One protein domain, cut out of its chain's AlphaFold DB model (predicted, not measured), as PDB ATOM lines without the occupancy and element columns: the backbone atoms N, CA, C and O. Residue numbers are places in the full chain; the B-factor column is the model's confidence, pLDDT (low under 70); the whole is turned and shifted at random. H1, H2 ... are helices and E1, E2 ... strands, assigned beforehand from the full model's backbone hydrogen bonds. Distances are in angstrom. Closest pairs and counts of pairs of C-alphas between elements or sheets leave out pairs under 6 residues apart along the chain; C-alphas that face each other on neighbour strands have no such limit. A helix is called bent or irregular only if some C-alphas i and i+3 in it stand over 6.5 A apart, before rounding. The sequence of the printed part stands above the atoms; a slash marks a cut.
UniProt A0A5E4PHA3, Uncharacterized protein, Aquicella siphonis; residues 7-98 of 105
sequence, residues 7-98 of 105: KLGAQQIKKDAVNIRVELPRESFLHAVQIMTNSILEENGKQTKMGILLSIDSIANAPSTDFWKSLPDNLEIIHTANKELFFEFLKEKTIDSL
ATOM      1  N   LYS A   7      -5.847 -11.008  42.209       91.00
ATOM      2  CA  LYS A   7      -4.803 -10.221  42.858       91.00
ATOM      3  C   LYS A   7      -3.425 -10.777  42.509       91.00
ATOM      4  O   LYS A   7      -3.173 -11.966  42.673       91.00
ATOM      5  N   LEU A   8      -2.523  -9.904  42.064       88.44
ATOM      6  CA  LEU A   8      -1.123 -10.221  41.776       88.44
ATOM      7  C   LEU A   8      -0.229  -9.413  42.722       88.44
ATOM      8  O   LEU A   8      -0.116  -8.192  42.614       88.44
ATOM      9  N   GLY A   9       0.376 -10.090  43.700       90.38
ATOM     10  CA  GLY A   9       1.108  -9.423  44.777       90.38
ATOM     11  C   GLY A   9       0.202  -8.466  45.561       90.38
ATOM     12  O   GLY A   9      -0.831  -8.872  46.089       90.38
ATOM     13  N   ALA A  10       0.577  -7.188  45.636       90.81
ATOM     14  CA  ALA A  10      -0.239  -6.144  46.263       90.81
ATOM     15  C   ALA A  10      -1.261  -5.499  45.303       90.81
ATOM     16  O   ALA A  10      -2.097  -4.713  45.748       90.81
ATOM     17  N   GLN A  11      -1.211  -5.816  44.007       87.19
ATOM     18  CA  GLN A  11      -2.026  -5.169  42.986       87.19
ATOM     19  C   GLN A  11      -3.323  -5.940  42.735       87.19
ATOM     20  O   GLN A  11      -3.313  -7.129  42.415       87.19
ATOM     21  N   GLN A  12      -4.447  -5.233  42.838       90.88
ATOM     22  CA  GLN A  12      -5.738  -5.729  42.379       90.88
ATOM     23  C   GLN A  12      -5.836  -5.548  40.865       90.88
ATOM     24  O   GLN A  12      -5.750  -4.418  40.378       90.88
ATOM     25  N   ILE A  13      -6.074  -6.632  40.137       85.56
ATOM     26  CA  ILE A  13      -6.292  -6.578  38.695       85.56
ATOM     27  C   ILE A  13      -7.758  -6.249  38.433       85.56
ATOM     28  O   ILE A  13      -8.655  -6.901  38.969       85.56
ATOM     29  N   LYS A  14      -8.010  -5.197  37.643       79.75
ATOM     30  CA  LYS A  14      -9.383  -4.723  37.360       79.75
ATOM     31  C   LYS A  14      -9.671  -4.514  35.880       79.75
ATOM     32  O   LYS A  14     -10.736  -4.903  35.414       79.75
ATOM     33  N   LYS A  15      -8.769  -3.841  35.161       74.12
ATOM     34  CA  LYS A  15      -8.924  -3.512  33.727       74.12
ATOM     35  C   LYS A  15      -7.700  -3.890  32.895       74.12
ATOM     36  O   LYS A  15      -7.667  -3.643  31.691       74.12
ATOM     37  N   ASP A  16      -6.691  -4.448  33.546       82.75
ATOM     38  CA  ASP A  16      -5.458  -4.863  32.909       82.75
ATOM     39  C   ASP A  16      -5.732  -6.041  31.969       82.75
ATOM     40  O   ASP A  16      -6.636  -6.856  32.200       82.75
ATOM     41  N   ALA A  17      -4.959  -6.110  30.887       86.69
ATOM     42  CA  ALA A  17      -5.001  -7.238  29.973       86.69
ATOM     43  C   ALA A  17      -4.433  -8.469  30.687       86.69
ATOM     44  O   ALA A  17      -3.258  -8.498  31.050       86.69
ATOM     45  N   VAL A  18      -5.275  -9.477  30.892       89.31
ATOM     46  CA  VAL A  18      -4.897 -10.746  31.504       89.31
ATOM     47  C   VAL A  18      -5.429 -11.904  30.685       89.31
ATOM     48  O   VAL A  18      -6.514 -11.839  30.109       89.31
ATOM     49  N   ASN A  19      -4.641 -12.972  30.655       92.69
ATOM     50  CA  ASN A  19      -5.016 -14.265  30.113       92.69
ATOM     51  C   ASN A  19      -4.739 -15.304  31.198       92.69
ATOM     52  O   ASN A  19      -3.587 -15.515  31.577       92.69
ATOM     53  N   ILE A  20      -5.801 -15.891  31.735       92.50
ATOM     54  CA  ILE A  20      -5.748 -16.860  32.825       92.50
ATOM     55  C   ILE A  20      -6.283 -18.171  32.275       92.50
ATOM     56  O   ILE A  20      -7.387 -18.191  31.740       92.50
ATOM     57  N   ARG A  21      -5.531 -19.260  32.439       95.56
ATOM     58  CA  ARG A  21      -6.002 -20.621  32.182       95.56
ATOM     59  C   ARG A  21      -5.846 -21.440  33.452       95.56
ATOM     60  O   ARG A  21      -4.762 -21.461  34.031       95.56
ATOM     61  N   VAL A  22      -6.920 -22.092  33.873       94.38
ATOM     62  CA  VAL A  22      -6.949 -22.943  35.061       94.38
ATOM     63  C   VAL A  22      -7.552 -24.283  34.683       94.38
ATOM     64  O   VAL A  22      -8.577 -24.343  34.008       94.38
ATOM     65  N   GLU A  23      -6.911 -25.353  35.128       96.44
ATOM     66  CA  GLU A  23      -7.488 -26.689  35.096       96.44
ATOM     67  C   GLU A  23      -8.184 -26.945  36.433       96.44
ATOM     68  O   GLU A  23      -7.573 -26.845  37.497       96.44
ATOM     69  N   LEU A  24      -9.481 -27.226  36.371       94.62
ATOM     70  CA  LEU A  24     -10.360 -27.449  37.508       94.62
ATOM     71  C   LEU A  24     -10.860 -28.896  37.456       94.62
ATOM     72  O   LEU A  24     -11.824 -29.185  36.741       94.62
ATOM     73  N   PRO A  25     -10.223 -29.825  38.185       94.00
ATOM     74  CA  PRO A  25     -10.775 -31.157  38.381       94.00
ATOM     75  C   PRO A  25     -12.078 -31.047  39.184       94.00
ATOM     76  O   PRO A  25     -12.064 -30.548  40.313       94.00
ATOM     77  N   ARG A  26     -13.200 -31.502  38.622       89.25
ATOM     78  CA  ARG A  26     -14.484 -31.617  39.326       89.25
ATOM     79  C   ARG A  26     -15.146 -32.936  38.966       89.25
ATOM     80  O   ARG A  26     -15.325 -33.256  37.795       89.25
ATOM     81  N   GLU A  27     -15.517 -33.690  39.994       85.44
ATOM     82  CA  GLU A  27     -16.106 -35.021  39.848       85.44
ATOM     83  C   GLU A  27     -15.288 -35.926  38.906       85.44
ATOM     84  O   GLU A  27     -14.138 -36.243  39.206       85.44
ATOM     85  N   SER A  28     -15.873 -36.335  37.775       88.00
ATOM     86  CA  SER A  28     -15.256 -37.206  36.767       88.00
ATOM     87  C   SER A  28     -14.662 -36.438  35.576       88.00
ATOM     88  O   SER A  28     -14.233 -37.060  34.600       88.00
ATOM     89  N   PHE A  29     -14.633 -35.102  35.636       93.25
ATOM     90  CA  PHE A  29     -14.203 -34.237  34.543       93.25
ATOM     91  C   PHE A  29     -13.019 -33.350  34.932       93.25
ATOM     92  O   PHE A  29     -12.877 -32.882  36.062       93.25
ATOM     93  N   LEU A  30     -12.169 -33.079  33.947       95.81
ATOM     94  CA  LEU A  30     -11.193 -32.002  33.994       95.81
ATOM     95  C   LEU A  30     -11.735 -30.837  33.169       95.81
ATOM     96  O   LEU A  30     -11.854 -30.953  31.948       95.81
ATOM     97  N   HIS A  31     -12.051 -29.721  33.821       96.25
ATOM     98  CA  HIS A  31     -12.469 -28.511  33.122       96.25
ATOM     99  C   HIS A  31     -11.269 -27.596  32.895       96.25
ATOM    100  O   HIS A  31     -10.632 -27.163  33.852       96.25
ATOM    101  N   ALA A  32     -10.959 -27.265  31.646       96.81
ATOM    102  CA  ALA A  32     -10.007 -26.213  31.321       96.81
ATOM    103  C   ALA A  32     -10.775 -24.903  31.121       96.81
ATOM    104  O   ALA A  32     -11.457 -24.714  30.116       96.81
ATOM    105  N   VAL A  33     -10.661 -23.998  32.091       96.06
ATOM    106  CA  VAL A  33     -11.284 -22.675  32.043       96.06
ATOM    107  C   VAL A  33     -10.248 -21.653  31.615       96.06
ATOM    108  O   VAL A  33      -9.175 -21.561  32.215       96.06
ATOM    109  N   GLN A  34     -10.578 -20.852  30.608       95.62
ATOM    110  CA  GLN A  34      -9.759 -19.736  30.167       95.62
ATOM    111  C   GLN A  34     -10.547 -18.429  30.199       95.62
ATOM    112  O   GLN A  34     -11.647 -18.343  29.660       95.62
ATOM    113  N   ILE A  35      -9.953 -17.400  30.804       92.88
ATOM    114  CA  ILE A  35     -10.490 -16.042  30.843       92.88
ATOM    115  C   ILE A  35      -9.466 -15.100  30.219       92.88
ATOM    116  O   ILE A  35      -8.337 -14.990  30.700       92.88
ATOM    117  N   MET A  36      -9.874 -14.395  29.167       91.81
ATOM    118  CA  MET A  36      -9.078 -13.349  28.531       91.81
ATOM    119  C   MET A  36      -9.817 -12.020  28.614       91.81
ATOM    120  O   MET A  36     -10.947 -11.899  28.141       91.81
ATOM    121  N   THR A  37      -9.193 -11.011  29.220       87.62
ATOM    122  CA  THR A  37      -9.721  -9.642  29.211       87.62
ATOM    123  C   THR A  37      -9.241  -8.896  27.968       87.62
ATOM    124  O   THR A  37      -8.223  -9.241  27.370       87.62
ATOM    125  N   ASN A  38      -9.978  -7.852  27.579       85.94
ATOM    126  CA  ASN A  38      -9.684  -7.016  26.408       85.94
ATOM    127  C   ASN A  38      -9.633  -7.804  25.084       85.94
ATOM    128  O   ASN A  38      -8.909  -7.435  24.161       85.94
ATOM    129  N   SER A  39     -10.415  -8.880  24.978       86.06
ATOM    130  CA  SER A  39     -10.567  -9.639  23.739       86.06
ATOM    131  C   SER A  39     -11.316  -8.809  22.703       86.06
ATOM    132  O   SER A  39     -12.329  -8.181  23.021       86.06
ATOM    133  N   ILE A  40     -10.822  -8.822  21.468       89.12
ATOM    134  CA  ILE A  40     -11.391  -8.090  20.339       89.12
ATOM    135  C   ILE A  40     -12.091  -9.085  19.415       89.12
ATOM    136  O   ILE A  40     -11.491 -10.072  18.998       89.12
ATOM    137  N   LEU A  41     -13.356  -8.817  19.102       87.88
ATOM    138  CA  LEU A  41     -14.074  -9.491  18.028       87.88
ATOM    139  C   LEU A  41     -13.888  -8.683  16.747       87.88
ATOM    140  O   LEU A  41     -14.201  -7.488  16.720       87.88
ATOM    141  N   GLU A  42     -13.408  -9.343  15.698       92.31
ATOM    142  CA  GLU A  42     -13.293  -8.770  14.363       92.31
ATOM    143  C   GLU A  42     -14.226  -9.487  13.392       92.31
ATOM    144  O   GLU A  42     -14.216 -10.712  13.288       92.31
ATOM    145  N   GLU A  43     -15.006  -8.714  12.640       90.94
ATOM    146  CA  GLU A  43     -15.861  -9.218  11.567       90.94
ATOM    147  C   GLU A  43     -15.524  -8.454  10.285       90.94
ATOM    148  O   GLU A  43     -15.503  -7.222  10.262       90.94
ATOM    149  N   ASN A  44     -15.221  -9.182   9.206       92.81
ATOM    150  CA  ASN A  44     -14.813  -8.609   7.915       92.81
ATOM    151  C   ASN A  44     -13.626  -7.625   8.019       92.81
ATOM    152  O   ASN A  44     -13.600  -6.595   7.343       92.81
ATOM    153  N   GLY A  45     -12.656  -7.924   8.892       89.31
ATOM    154  CA  GLY A  45     -11.457  -7.102   9.098       89.31
ATOM    155  C   GLY A  45     -11.702  -5.786   9.844       89.31
ATOM    156  O   GLY A  45     -10.854  -4.897   9.806       89.31
ATOM    157  N   LYS A  46     -12.862  -5.626  10.497       90.50
ATOM    158  CA  LYS A  46     -13.163  -4.489  11.371       90.50
ATOM    159  C   LYS A  46     -13.421  -4.977  12.785       90.50
ATOM    160  O   LYS A  46     -14.195  -5.910  12.982       90.50
ATOM    161  N   GLN A  47     -12.833  -4.301  13.767       88.75
ATOM    162  CA  GLN A  47     -13.173  -4.496  15.171       88.75
ATOM    163  C   GLN A  47     -14.644  -4.129  15.401       88.75
ATOM    164  O   GLN A  47     -15.036  -2.976  15.214       88.75
ATOM    165  N   THR A  48     -15.449  -5.105  15.817       88.81
ATOM    166  CA  THR A  48     -16.883  -4.917  16.077       88.81
ATOM    167  C   THR A  48     -17.209  -4.891  17.560       88.81
ATOM    168  O   THR A  48     -18.116  -4.162  17.962       88.81
ATOM    169  N   LYS A  49     -16.469  -5.630  18.400       86.88
ATOM    170  CA  LYS A  49     -16.672  -5.641  19.860       86.88
ATOM    171  C   LYS A  49     -15.358  -5.796  20.620       86.88
ATOM    172  O   LYS A  49     -14.390  -6.357  20.117       86.88
ATOM    173  N   MET A  50     -15.342  -5.308  21.855       87.12
ATOM    174  CA  MET A  50     -14.290  -5.577  22.833       87.12
ATOM    175  C   MET A  50     -14.944  -6.066  24.125       87.12
ATOM    176  O   MET A  50     -15.955  -5.504  24.547       87.12
ATOM    177  N   GLY A  51     -14.389  -7.100  24.751       86.81
ATOM    178  CA  GLY A  51     -14.990  -7.695  25.941       86.81
ATOM    179  C   GLY A  51     -14.090  -8.687  26.661       86.81
ATOM    180  O   GLY A  51     -12.867  -8.660  26.527       86.81
ATOM    181  N   ILE A  52     -14.721  -9.544  27.461       87.94
ATOM    182  CA  ILE A  52     -14.064 -10.678  28.110       87.94
ATOM    183  C   ILE A  52     -14.448 -11.938  27.341       87.94
ATOM    184  O   ILE A  52     -15.632 -12.162  27.093       87.94
ATOM    185  N   LEU A  53     -13.455 -12.748  26.986       90.81
ATOM    186  CA  LEU A  53     -13.657 -14.091  26.465       90.81
ATOM    187  C   LEU A  53     -13.567 -15.089  27.621       90.81
ATOM    188  O   LEU A  53     -12.558 -15.127  28.327       90.81
ATOM    189  N   LEU A  54     -14.617 -15.887  27.790       92.25
ATOM    190  CA  LEU A  54     -14.652 -17.058  28.661       92.25
ATOM    191  C   LEU A  54     -14.717 -18.299  27.771       92.25
ATOM    192  O   LEU A  54     -15.628 -18.413  26.954       92.25
ATOM    193  N   SER A  55     -13.762 -19.205  27.936       94.56
ATOM    194  CA  SER A  55     -13.750 -20.521  27.295       94.56
ATOM    195  C   SER A  55     -13.758 -21.589  28.374       94.56
ATOM    196  O   SER A  55     -13.020 -21.472  29.354       94.56
ATOM    197  N   ILE A  56     -14.583 -22.618  28.205       96.00
ATOM    198  CA  ILE A  56     -14.666 -23.750  29.127       96.00
ATOM    199  C   ILE A  56     -14.686 -25.020  28.293       96.00
ATOM    200  O   ILE A  56     -15.679 -25.314  27.628       96.00
ATOM    201  N   ASP A  57     -13.609 -25.786  28.381       95.31
ATOM    202  CA  ASP A  57     -13.537 -27.122  27.806       95.31
ATOM    203  C   ASP A  57     -13.687 -28.150  28.922       95.31
ATOM    204  O   ASP A  57     -13.038 -28.039  29.960       95.31
ATOM    205  N   SER A  58     -14.520 -29.164  28.713       95.25
ATOM    206  CA  SER A  58     -14.670 -30.285  29.643       95.25
ATOM    207  C   SER A  58     -14.072 -31.539  29.022       95.25
ATOM    208  O   SER A  58     -14.394 -31.889  27.888       95.25
ATOM    209  N   ILE A  59     -13.219 -32.234  29.770       93.75
ATOM    210  CA  ILE A  59     -12.562 -33.466  29.331       93.75
ATOM    211  C   ILE A  59     -12.944 -34.581  30.300       93.75
ATOM    212  O   ILE A  59     -12.752 -34.455  31.508       93.75
ATOM    213  N   ALA A  60     -13.462 -35.686  29.768       90.56
ATOM    214  CA  ALA A  60     -13.726 -36.903  30.526       90.56
ATOM    215  C   ALA A  60     -12.677 -37.961  30.192       90.56
ATOM    216  O   ALA A  60     -12.316 -38.136  29.026       90.56
ATOM    217  N   ASN A  61     -12.234 -38.714  31.195       83.44
ATOM    218  CA  ASN A  61     -11.430 -39.901  30.949       83.44
ATOM    219  C   ASN A  61     -12.368 -41.104  30.761       83.44
ATOM    220  O   ASN A  61     -12.808 -41.712  31.735       83.44
ATOM    221  N   ALA A  62     -12.725 -41.409  29.513       75.62
ATOM    222  CA  ALA A  62     -13.627 -42.514  29.198       75.62
ATOM    223  C   ALA A  62     -12.832 -43.796  28.876       75.62
ATOM    224  O   ALA A  62     -11.989 -43.776  27.972       75.62
ATOM    225  N   PRO A  63     -13.086 -44.926  29.562       70.88
ATOM    226  CA  PRO A  63     -12.506 -46.206  29.174       70.88
ATOM    227  C   PRO A  63     -13.002 -46.627  27.780       70.88
ATOM    228  O   PRO A  63     -14.123 -46.330  27.375       70.88
ATOM    229  N   SER A  64     -12.158 -47.338  27.028       68.44
ATOM    230  CA  SER A  64     -12.436 -47.716  25.632       68.44
ATOM    231  C   SER A  64     -13.539 -48.770  25.476       68.44
ATOM    232  O   SER A  64     -14.093 -48.941  24.388       68.44
ATOM    233  N   THR A  65     -13.856 -49.500  26.544       81.81
ATOM    234  CA  THR A  65     -14.852 -50.576  26.533       81.81
ATOM    235  C   THR A  65     -16.258 -49.981  26.530       81.81
ATOM    236  O   THR A  65     -16.573 -49.142  27.361       81.81
ATOM    237  N   ASP A  66     -17.097 -50.387  25.571       84.31
ATOM    238  CA  ASP A  66     -18.469 -49.879  25.400       84.31
ATOM    239  C   ASP A  66     -18.590 -48.347  25.226       84.31
ATOM    240  O   ASP A  66     -19.679 -47.787  25.385       84.31
ATOM    241  N   PHE A  67     -17.509 -47.670  24.809       86.25
ATOM    242  CA  PHE A  67     -17.491 -46.224  24.552       86.25
ATOM    243  C   PHE A  67     -18.664 -45.788  23.670       86.25
ATOM    244  O   PHE A  67     -19.434 -44.919  24.051       86.25
ATOM    245  N   TRP A  68     -18.875 -46.452  22.531       90.06
ATOM    246  CA  TRP A  68     -19.946 -46.087  21.598       90.06
ATOM    247  C   TRP A  68     -21.356 -46.296  22.153       90.06
ATOM    248  O   TRP A  68     -22.274 -45.597  21.739       90.06
ATOM    249  N   LYS A  69     -21.538 -47.248  23.077       91.38
ATOM    250  CA  LYS A  69     -22.845 -47.501  23.698       91.38
ATOM    251  C   LYS A  69     -23.161 -46.467  24.774       91.38
ATOM    252  O   LYS A  69     -24.305 -46.054  24.882       91.38
ATOM    253  N   SER A  70     -22.149 -46.068  25.542       89.31
ATOM    254  CA  SER A  70     -22.270 -45.080  26.623       89.31
ATOM    255  C   SER A  70     -22.094 -43.634  26.152       89.31
ATOM    256  O   SER A  70     -22.386 -42.712  26.905       89.31
ATOM    257  N   LEU A  71     -21.631 -43.416  24.915       90.69
ATOM    258  CA  LEU A  71     -21.352 -42.089  24.366       90.69
ATOM    259  C   LEU A  71     -22.546 -41.127  24.467       90.69
ATOM    260  O   LEU A  71     -22.310 -40.012  24.918       90.69
ATOM    261  N   PRO A  72     -23.791 -41.497  24.094       92.81
ATOM    262  CA  PRO A  72     -24.918 -40.569  24.191       92.81
ATOM    263  C   PRO A  72     -25.136 -40.064  25.622       92.81
ATOM    264  O   PRO A  72     -25.204 -38.858  25.839       92.81
ATOM    265  N   ASP A  73     -25.141 -40.971  26.600       92.25
ATOM    266  CA  ASP A  73     -25.339 -40.623  28.009       92.25
ATOM    267  C   ASP A  73     -24.166 -39.787  28.539       92.25
ATOM    268  O   ASP A  73     -24.359 -38.753  29.173       92.25
ATOM    269  N   ASN A  74     -22.931 -40.180  28.216       91.06
ATOM    270  CA  ASN A  74     -21.730 -39.451  28.622       91.06
ATOM    271  C   ASN A  74     -21.673 -38.037  28.023       91.06
ATOM    272  O   ASN A  74     -21.188 -37.121  28.689       91.06
ATOM    273  N   LEU A  75     -22.160 -37.849  26.789       92.56
ATOM    274  CA  LEU A  75     -22.252 -36.535  26.150       92.56
ATOM    275  C   LEU A  75     -23.244 -35.623  26.875       92.56
ATOM    276  O   LEU A  75     -22.938 -34.452  27.084       92.56
ATOM    277  N   GLU A  76     -24.392 -36.143  27.307       95.12
ATOM    278  CA  GLU A  76     -25.353 -35.345  28.074       95.12
ATOM    279  C   GLU A  76     -24.819 -34.981  29.463       95.12
ATOM    280  O   GLU A  76     -24.962 -33.838  29.904       95.12
ATOM    281  N   ILE A  77     -24.133 -35.912  30.134       93.88
ATOM    282  CA  ILE A  77     -23.527 -35.650  31.448       93.88
ATOM    283  C   ILE A  77     -22.444 -34.566  31.328       93.88
ATOM    284  O   ILE A  77     -22.474 -33.588  32.076       93.88
ATOM    285  N   ILE A  78     -21.508 -34.690  30.377       94.50
ATOM    286  CA  ILE A  78     -20.425 -33.704  30.228       94.50
ATOM    287  C   ILE A  78     -20.943 -32.338  29.764       94.50
ATOM    288  O   ILE A  78     -20.426 -31.307  30.196       94.50
ATOM    289  N   HIS A  79     -21.975 -32.316  28.915       95.19
ATOM    290  CA  HIS A  79     -22.640 -31.091  28.472       95.19
ATOM    291  C   HIS A  79     -23.326 -30.372  29.628       95.19
ATOM    292  O   HIS A  79     -23.189 -29.157  29.771       95.19
ATOM    293  N   THR A  80     -24.023 -31.123  30.481       95.69
ATOM    294  CA  THR A  80     -24.677 -30.582  31.677       95.69
ATOM    295  C   THR A  80     -23.642 -29.994  32.632       95.69
ATOM    296  O   THR A  80     -23.731 -28.812  32.956       95.69
ATOM    297  N   ALA A  81     -22.590 -30.751  32.964       95.06
ATOM    298  CA  ALA A  81     -21.515 -30.276  33.837       95.06
ATOM    299  C   ALA A  81     -20.794 -29.034  33.274       95.06
ATOM    300  O   ALA A  81     -20.441 -28.113  34.011       95.06
ATOM    301  N   ASN A  82     -20.583 -28.972  31.952       95.50
ATOM    302  CA  ASN A  82     -20.007 -27.795  31.295       95.50
ATOM    303  C   ASN A  82     -20.907 -26.557  31.442       95.50
ATOM    304  O   ASN A  82     -20.420 -25.483  31.795       95.50
ATOM    305  N   LYS A  83     -22.216 -26.710  31.205       94.44
ATOM    306  CA  LYS A  83     -23.194 -25.624  31.338       94.44
ATOM    307  C   LYS A  83     -23.308 -25.118  32.765       94.44
ATOM    308  O   LYS A  83     -23.327 -23.909  32.965       94.44
ATOM    309  N   GLU A  84     -23.386 -26.017  33.738       94.56
ATOM    310  CA  GLU A  84     -23.444 -25.648  35.154       94.56
ATOM    311  C   GLU A  84     -22.240 -24.780  35.524       94.56
ATOM    312  O   GLU A  84     -22.412 -23.662  36.011       94.56
ATOM    313  N   LEU A  85     -21.033 -25.221  35.155       94.19
ATOM    314  CA  LEU A  85     -19.818 -24.445  35.377       94.19
ATOM    315  C   LEU A  85     -19.843 -23.094  34.642       94.19
ATOM    316  O   LEU A  85     -19.433 -22.084  35.208       94.19
ATOM    317  N   PHE A  86     -20.338 -23.040  33.403       93.56
ATOM    318  CA  PHE A  86     -20.502 -21.779  32.674       93.56
ATOM    319  C   PHE A  86     -21.385 -20.782  33.432       93.56
ATOM    320  O   PHE A  86     -21.002 -19.618  33.572       93.56
ATOM    321  N   PHE A  87     -22.535 -21.224  33.943       92.81
ATOM    322  CA  PHE A  87     -23.447 -20.351  34.680       92.81
ATOM    323  C   PHE A  87     -22.890 -19.933  36.046       92.81
ATOM    324  O   PHE A  87     -23.129 -18.799  36.450       92.81
ATOM    325  N   GLU A  88     -22.078 -20.766  36.708       92.50
ATOM    326  CA  GLU A  88     -21.359 -20.378  37.934       92.50
ATOM    327  C   GLU A  88     -20.413 -19.184  37.723       92.50
ATOM    328  O   GLU A  88     -20.226 -18.372  38.627       92.50
ATOM    329  N   PHE A  89     -19.819 -19.043  36.532       91.88
ATOM    330  CA  PHE A  89     -18.958 -17.898  36.218       91.88
ATOM    331  C   PHE A  89     -19.736 -16.606  35.960       91.88
ATOM    332  O   PHE A  89     -19.128 -15.532  35.910       91.88
ATOM    333  N   LEU A  90     -21.055 -16.660  35.769       91.06
ATOM    334  CA  LEU A  90     -21.868 -15.473  35.546       91.06
ATOM    335  C   LEU A  90     -22.367 -14.912  36.878       91.06
ATOM    336  O   LEU A  90     -22.837 -15.621  37.758       91.06
ATOM    337  N   LYS A  91     -22.329 -13.585  37.010       90.38
ATOM    338  CA  LYS A  91     -23.009 -12.914  38.130       90.38
ATOM    339  C   LYS A  91     -24.519 -13.057  37.957       90.38
ATOM    340  O   LYS A  91     -24.987 -12.882  36.837       90.38
ATOM    341  N   GLU A  92     -25.257 -13.208  39.052       87.94
ATOM    342  CA  GLU A  92     -26.731 -13.287  39.076       87.94
ATOM    343  C   GLU A  92     -27.386 -12.201  38.206       87.94
ATOM    344  O   GLU A  92     -28.009 -12.506  37.199       87.94
ATOM    345  N   LYS A  93     -27.028 -10.926  38.422       88.50
ATOM    346  CA  LYS A  93     -27.504  -9.794  37.598       88.50
ATOM    347  C   LYS A  93     -27.278  -9.924  36.083       88.50
ATOM    348  O   LYS A  93     -27.840  -9.168  35.301       88.50
ATOM    349  N   THR A  94     -26.306 -10.736  35.666       86.94
ATOM    350  CA  THR A  94     -26.005 -11.003  34.254       86.94
ATOM    351  C   THR A  94     -26.885 -12.111  33.715       86.94
ATOM    352  O   THR A  94     -27.343 -11.975  32.588       86.94
ATOM    353  N   ILE A  95     -27.160 -13.136  34.518       85.81
ATOM    354  CA  ILE A  95     -28.157 -14.158  34.202       85.81
ATOM    355  C   ILE A  95     -29.520 -13.480  34.013       85.81
ATOM    356  O   ILE A  95     -30.073 -13.580  32.924       85.81
ATOM    357  N   ASP A  96     -29.952 -12.651  34.970       85.69
ATOM    358  CA  ASP A  96     -31.227 -11.916  34.905       85.69
ATOM    359  C   ASP A  96     -31.346 -11.055  33.636       85.69
ATOM    360  O   ASP A  96     -32.391 -10.967  33.003       85.69
ATOM    361  N   SER A  97     -30.247 -10.406  33.229       85.38
ATOM    362  CA  SER A  97     -30.234  -9.544  32.038       85.38
ATOM    363  C   SER A  97     -30.251 -10.302  30.708       85.38
ATOM    364  O   SER A  97     -30.502  -9.697  29.668       85.38
ATOM    365  N   LEU A  98     -29.893 -11.587  30.736       82.06
ATOM    366  CA  LEU A  98     -29.806 -12.466  29.570       82.06
ATOM    367  C   LEU A  98     -30.987 -13.440  29.501       82.06
ATOM    368  O   LEU A  98     -31.024 -14.263  28.583       82.06
TER     369      LEU A  98
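What this domain is: This is residues 7 to 98 of the 105 residues of an uncharacterized protein of Aquicella siphonis (UniProt A0A5E4PHA3). A three-stranded antiparallel sheet, E2-E3-E4, has one long helix, H1, over one face; beyond E2, the E3-E4 hairpin bends sharply. Short H2 lies past H1's end, and residues 7 to 13 stick out. The 92 printed residues run E1 E2 E3 E4 H1 H2, mixed class, loose, radius of gyration of the C-alphas 17.2 A, spans 47 by 40 by 28 A.

Where its parts are: E2 is residues 19 to 26; E3, 29 to 43, 34.0 A, bends by 84 degrees at residue 38; E4, 46 to 60, 37.7 A, bends by 74 degrees at residue 50. H1, 67 to 88, 29.4 A, is irregular: C-alphas 69 and 72 are 7.3 A apart. E1, 11 to 13, begins at C-alpha (-2.026, -5.169, 42.986); H2, 92 to 98, ends at C-alpha (-29.806, -12.466, 29.570).

How they stand to each other: Hairpins E2-E3 and E3-E4 form a meander, each strand the antiparallel neighbour of the one before; N 22 to O 33 and N 32 to O 57, each 2.8 A, are within hydrogen-bond range. H1 is on the sheet, two layers, at height 8.6 A; its closest C-alphas with E4 are Asn 82 and Ser 58, 6.1 A. H2 is close but not clearly touching H1: C-alphas Ile 95 and Phe 87, 7.8 A. E1 pairs with no named strand. O i to N i+4 pairs are within range throughout H2, and 16 of 18 in H1.

The domain as a whole: The farthest C-alphas, Ala 10 and Lys 69, are 52.3 A apart. The printed part has no cut and no long link; residue 64 is under pLDDT 70.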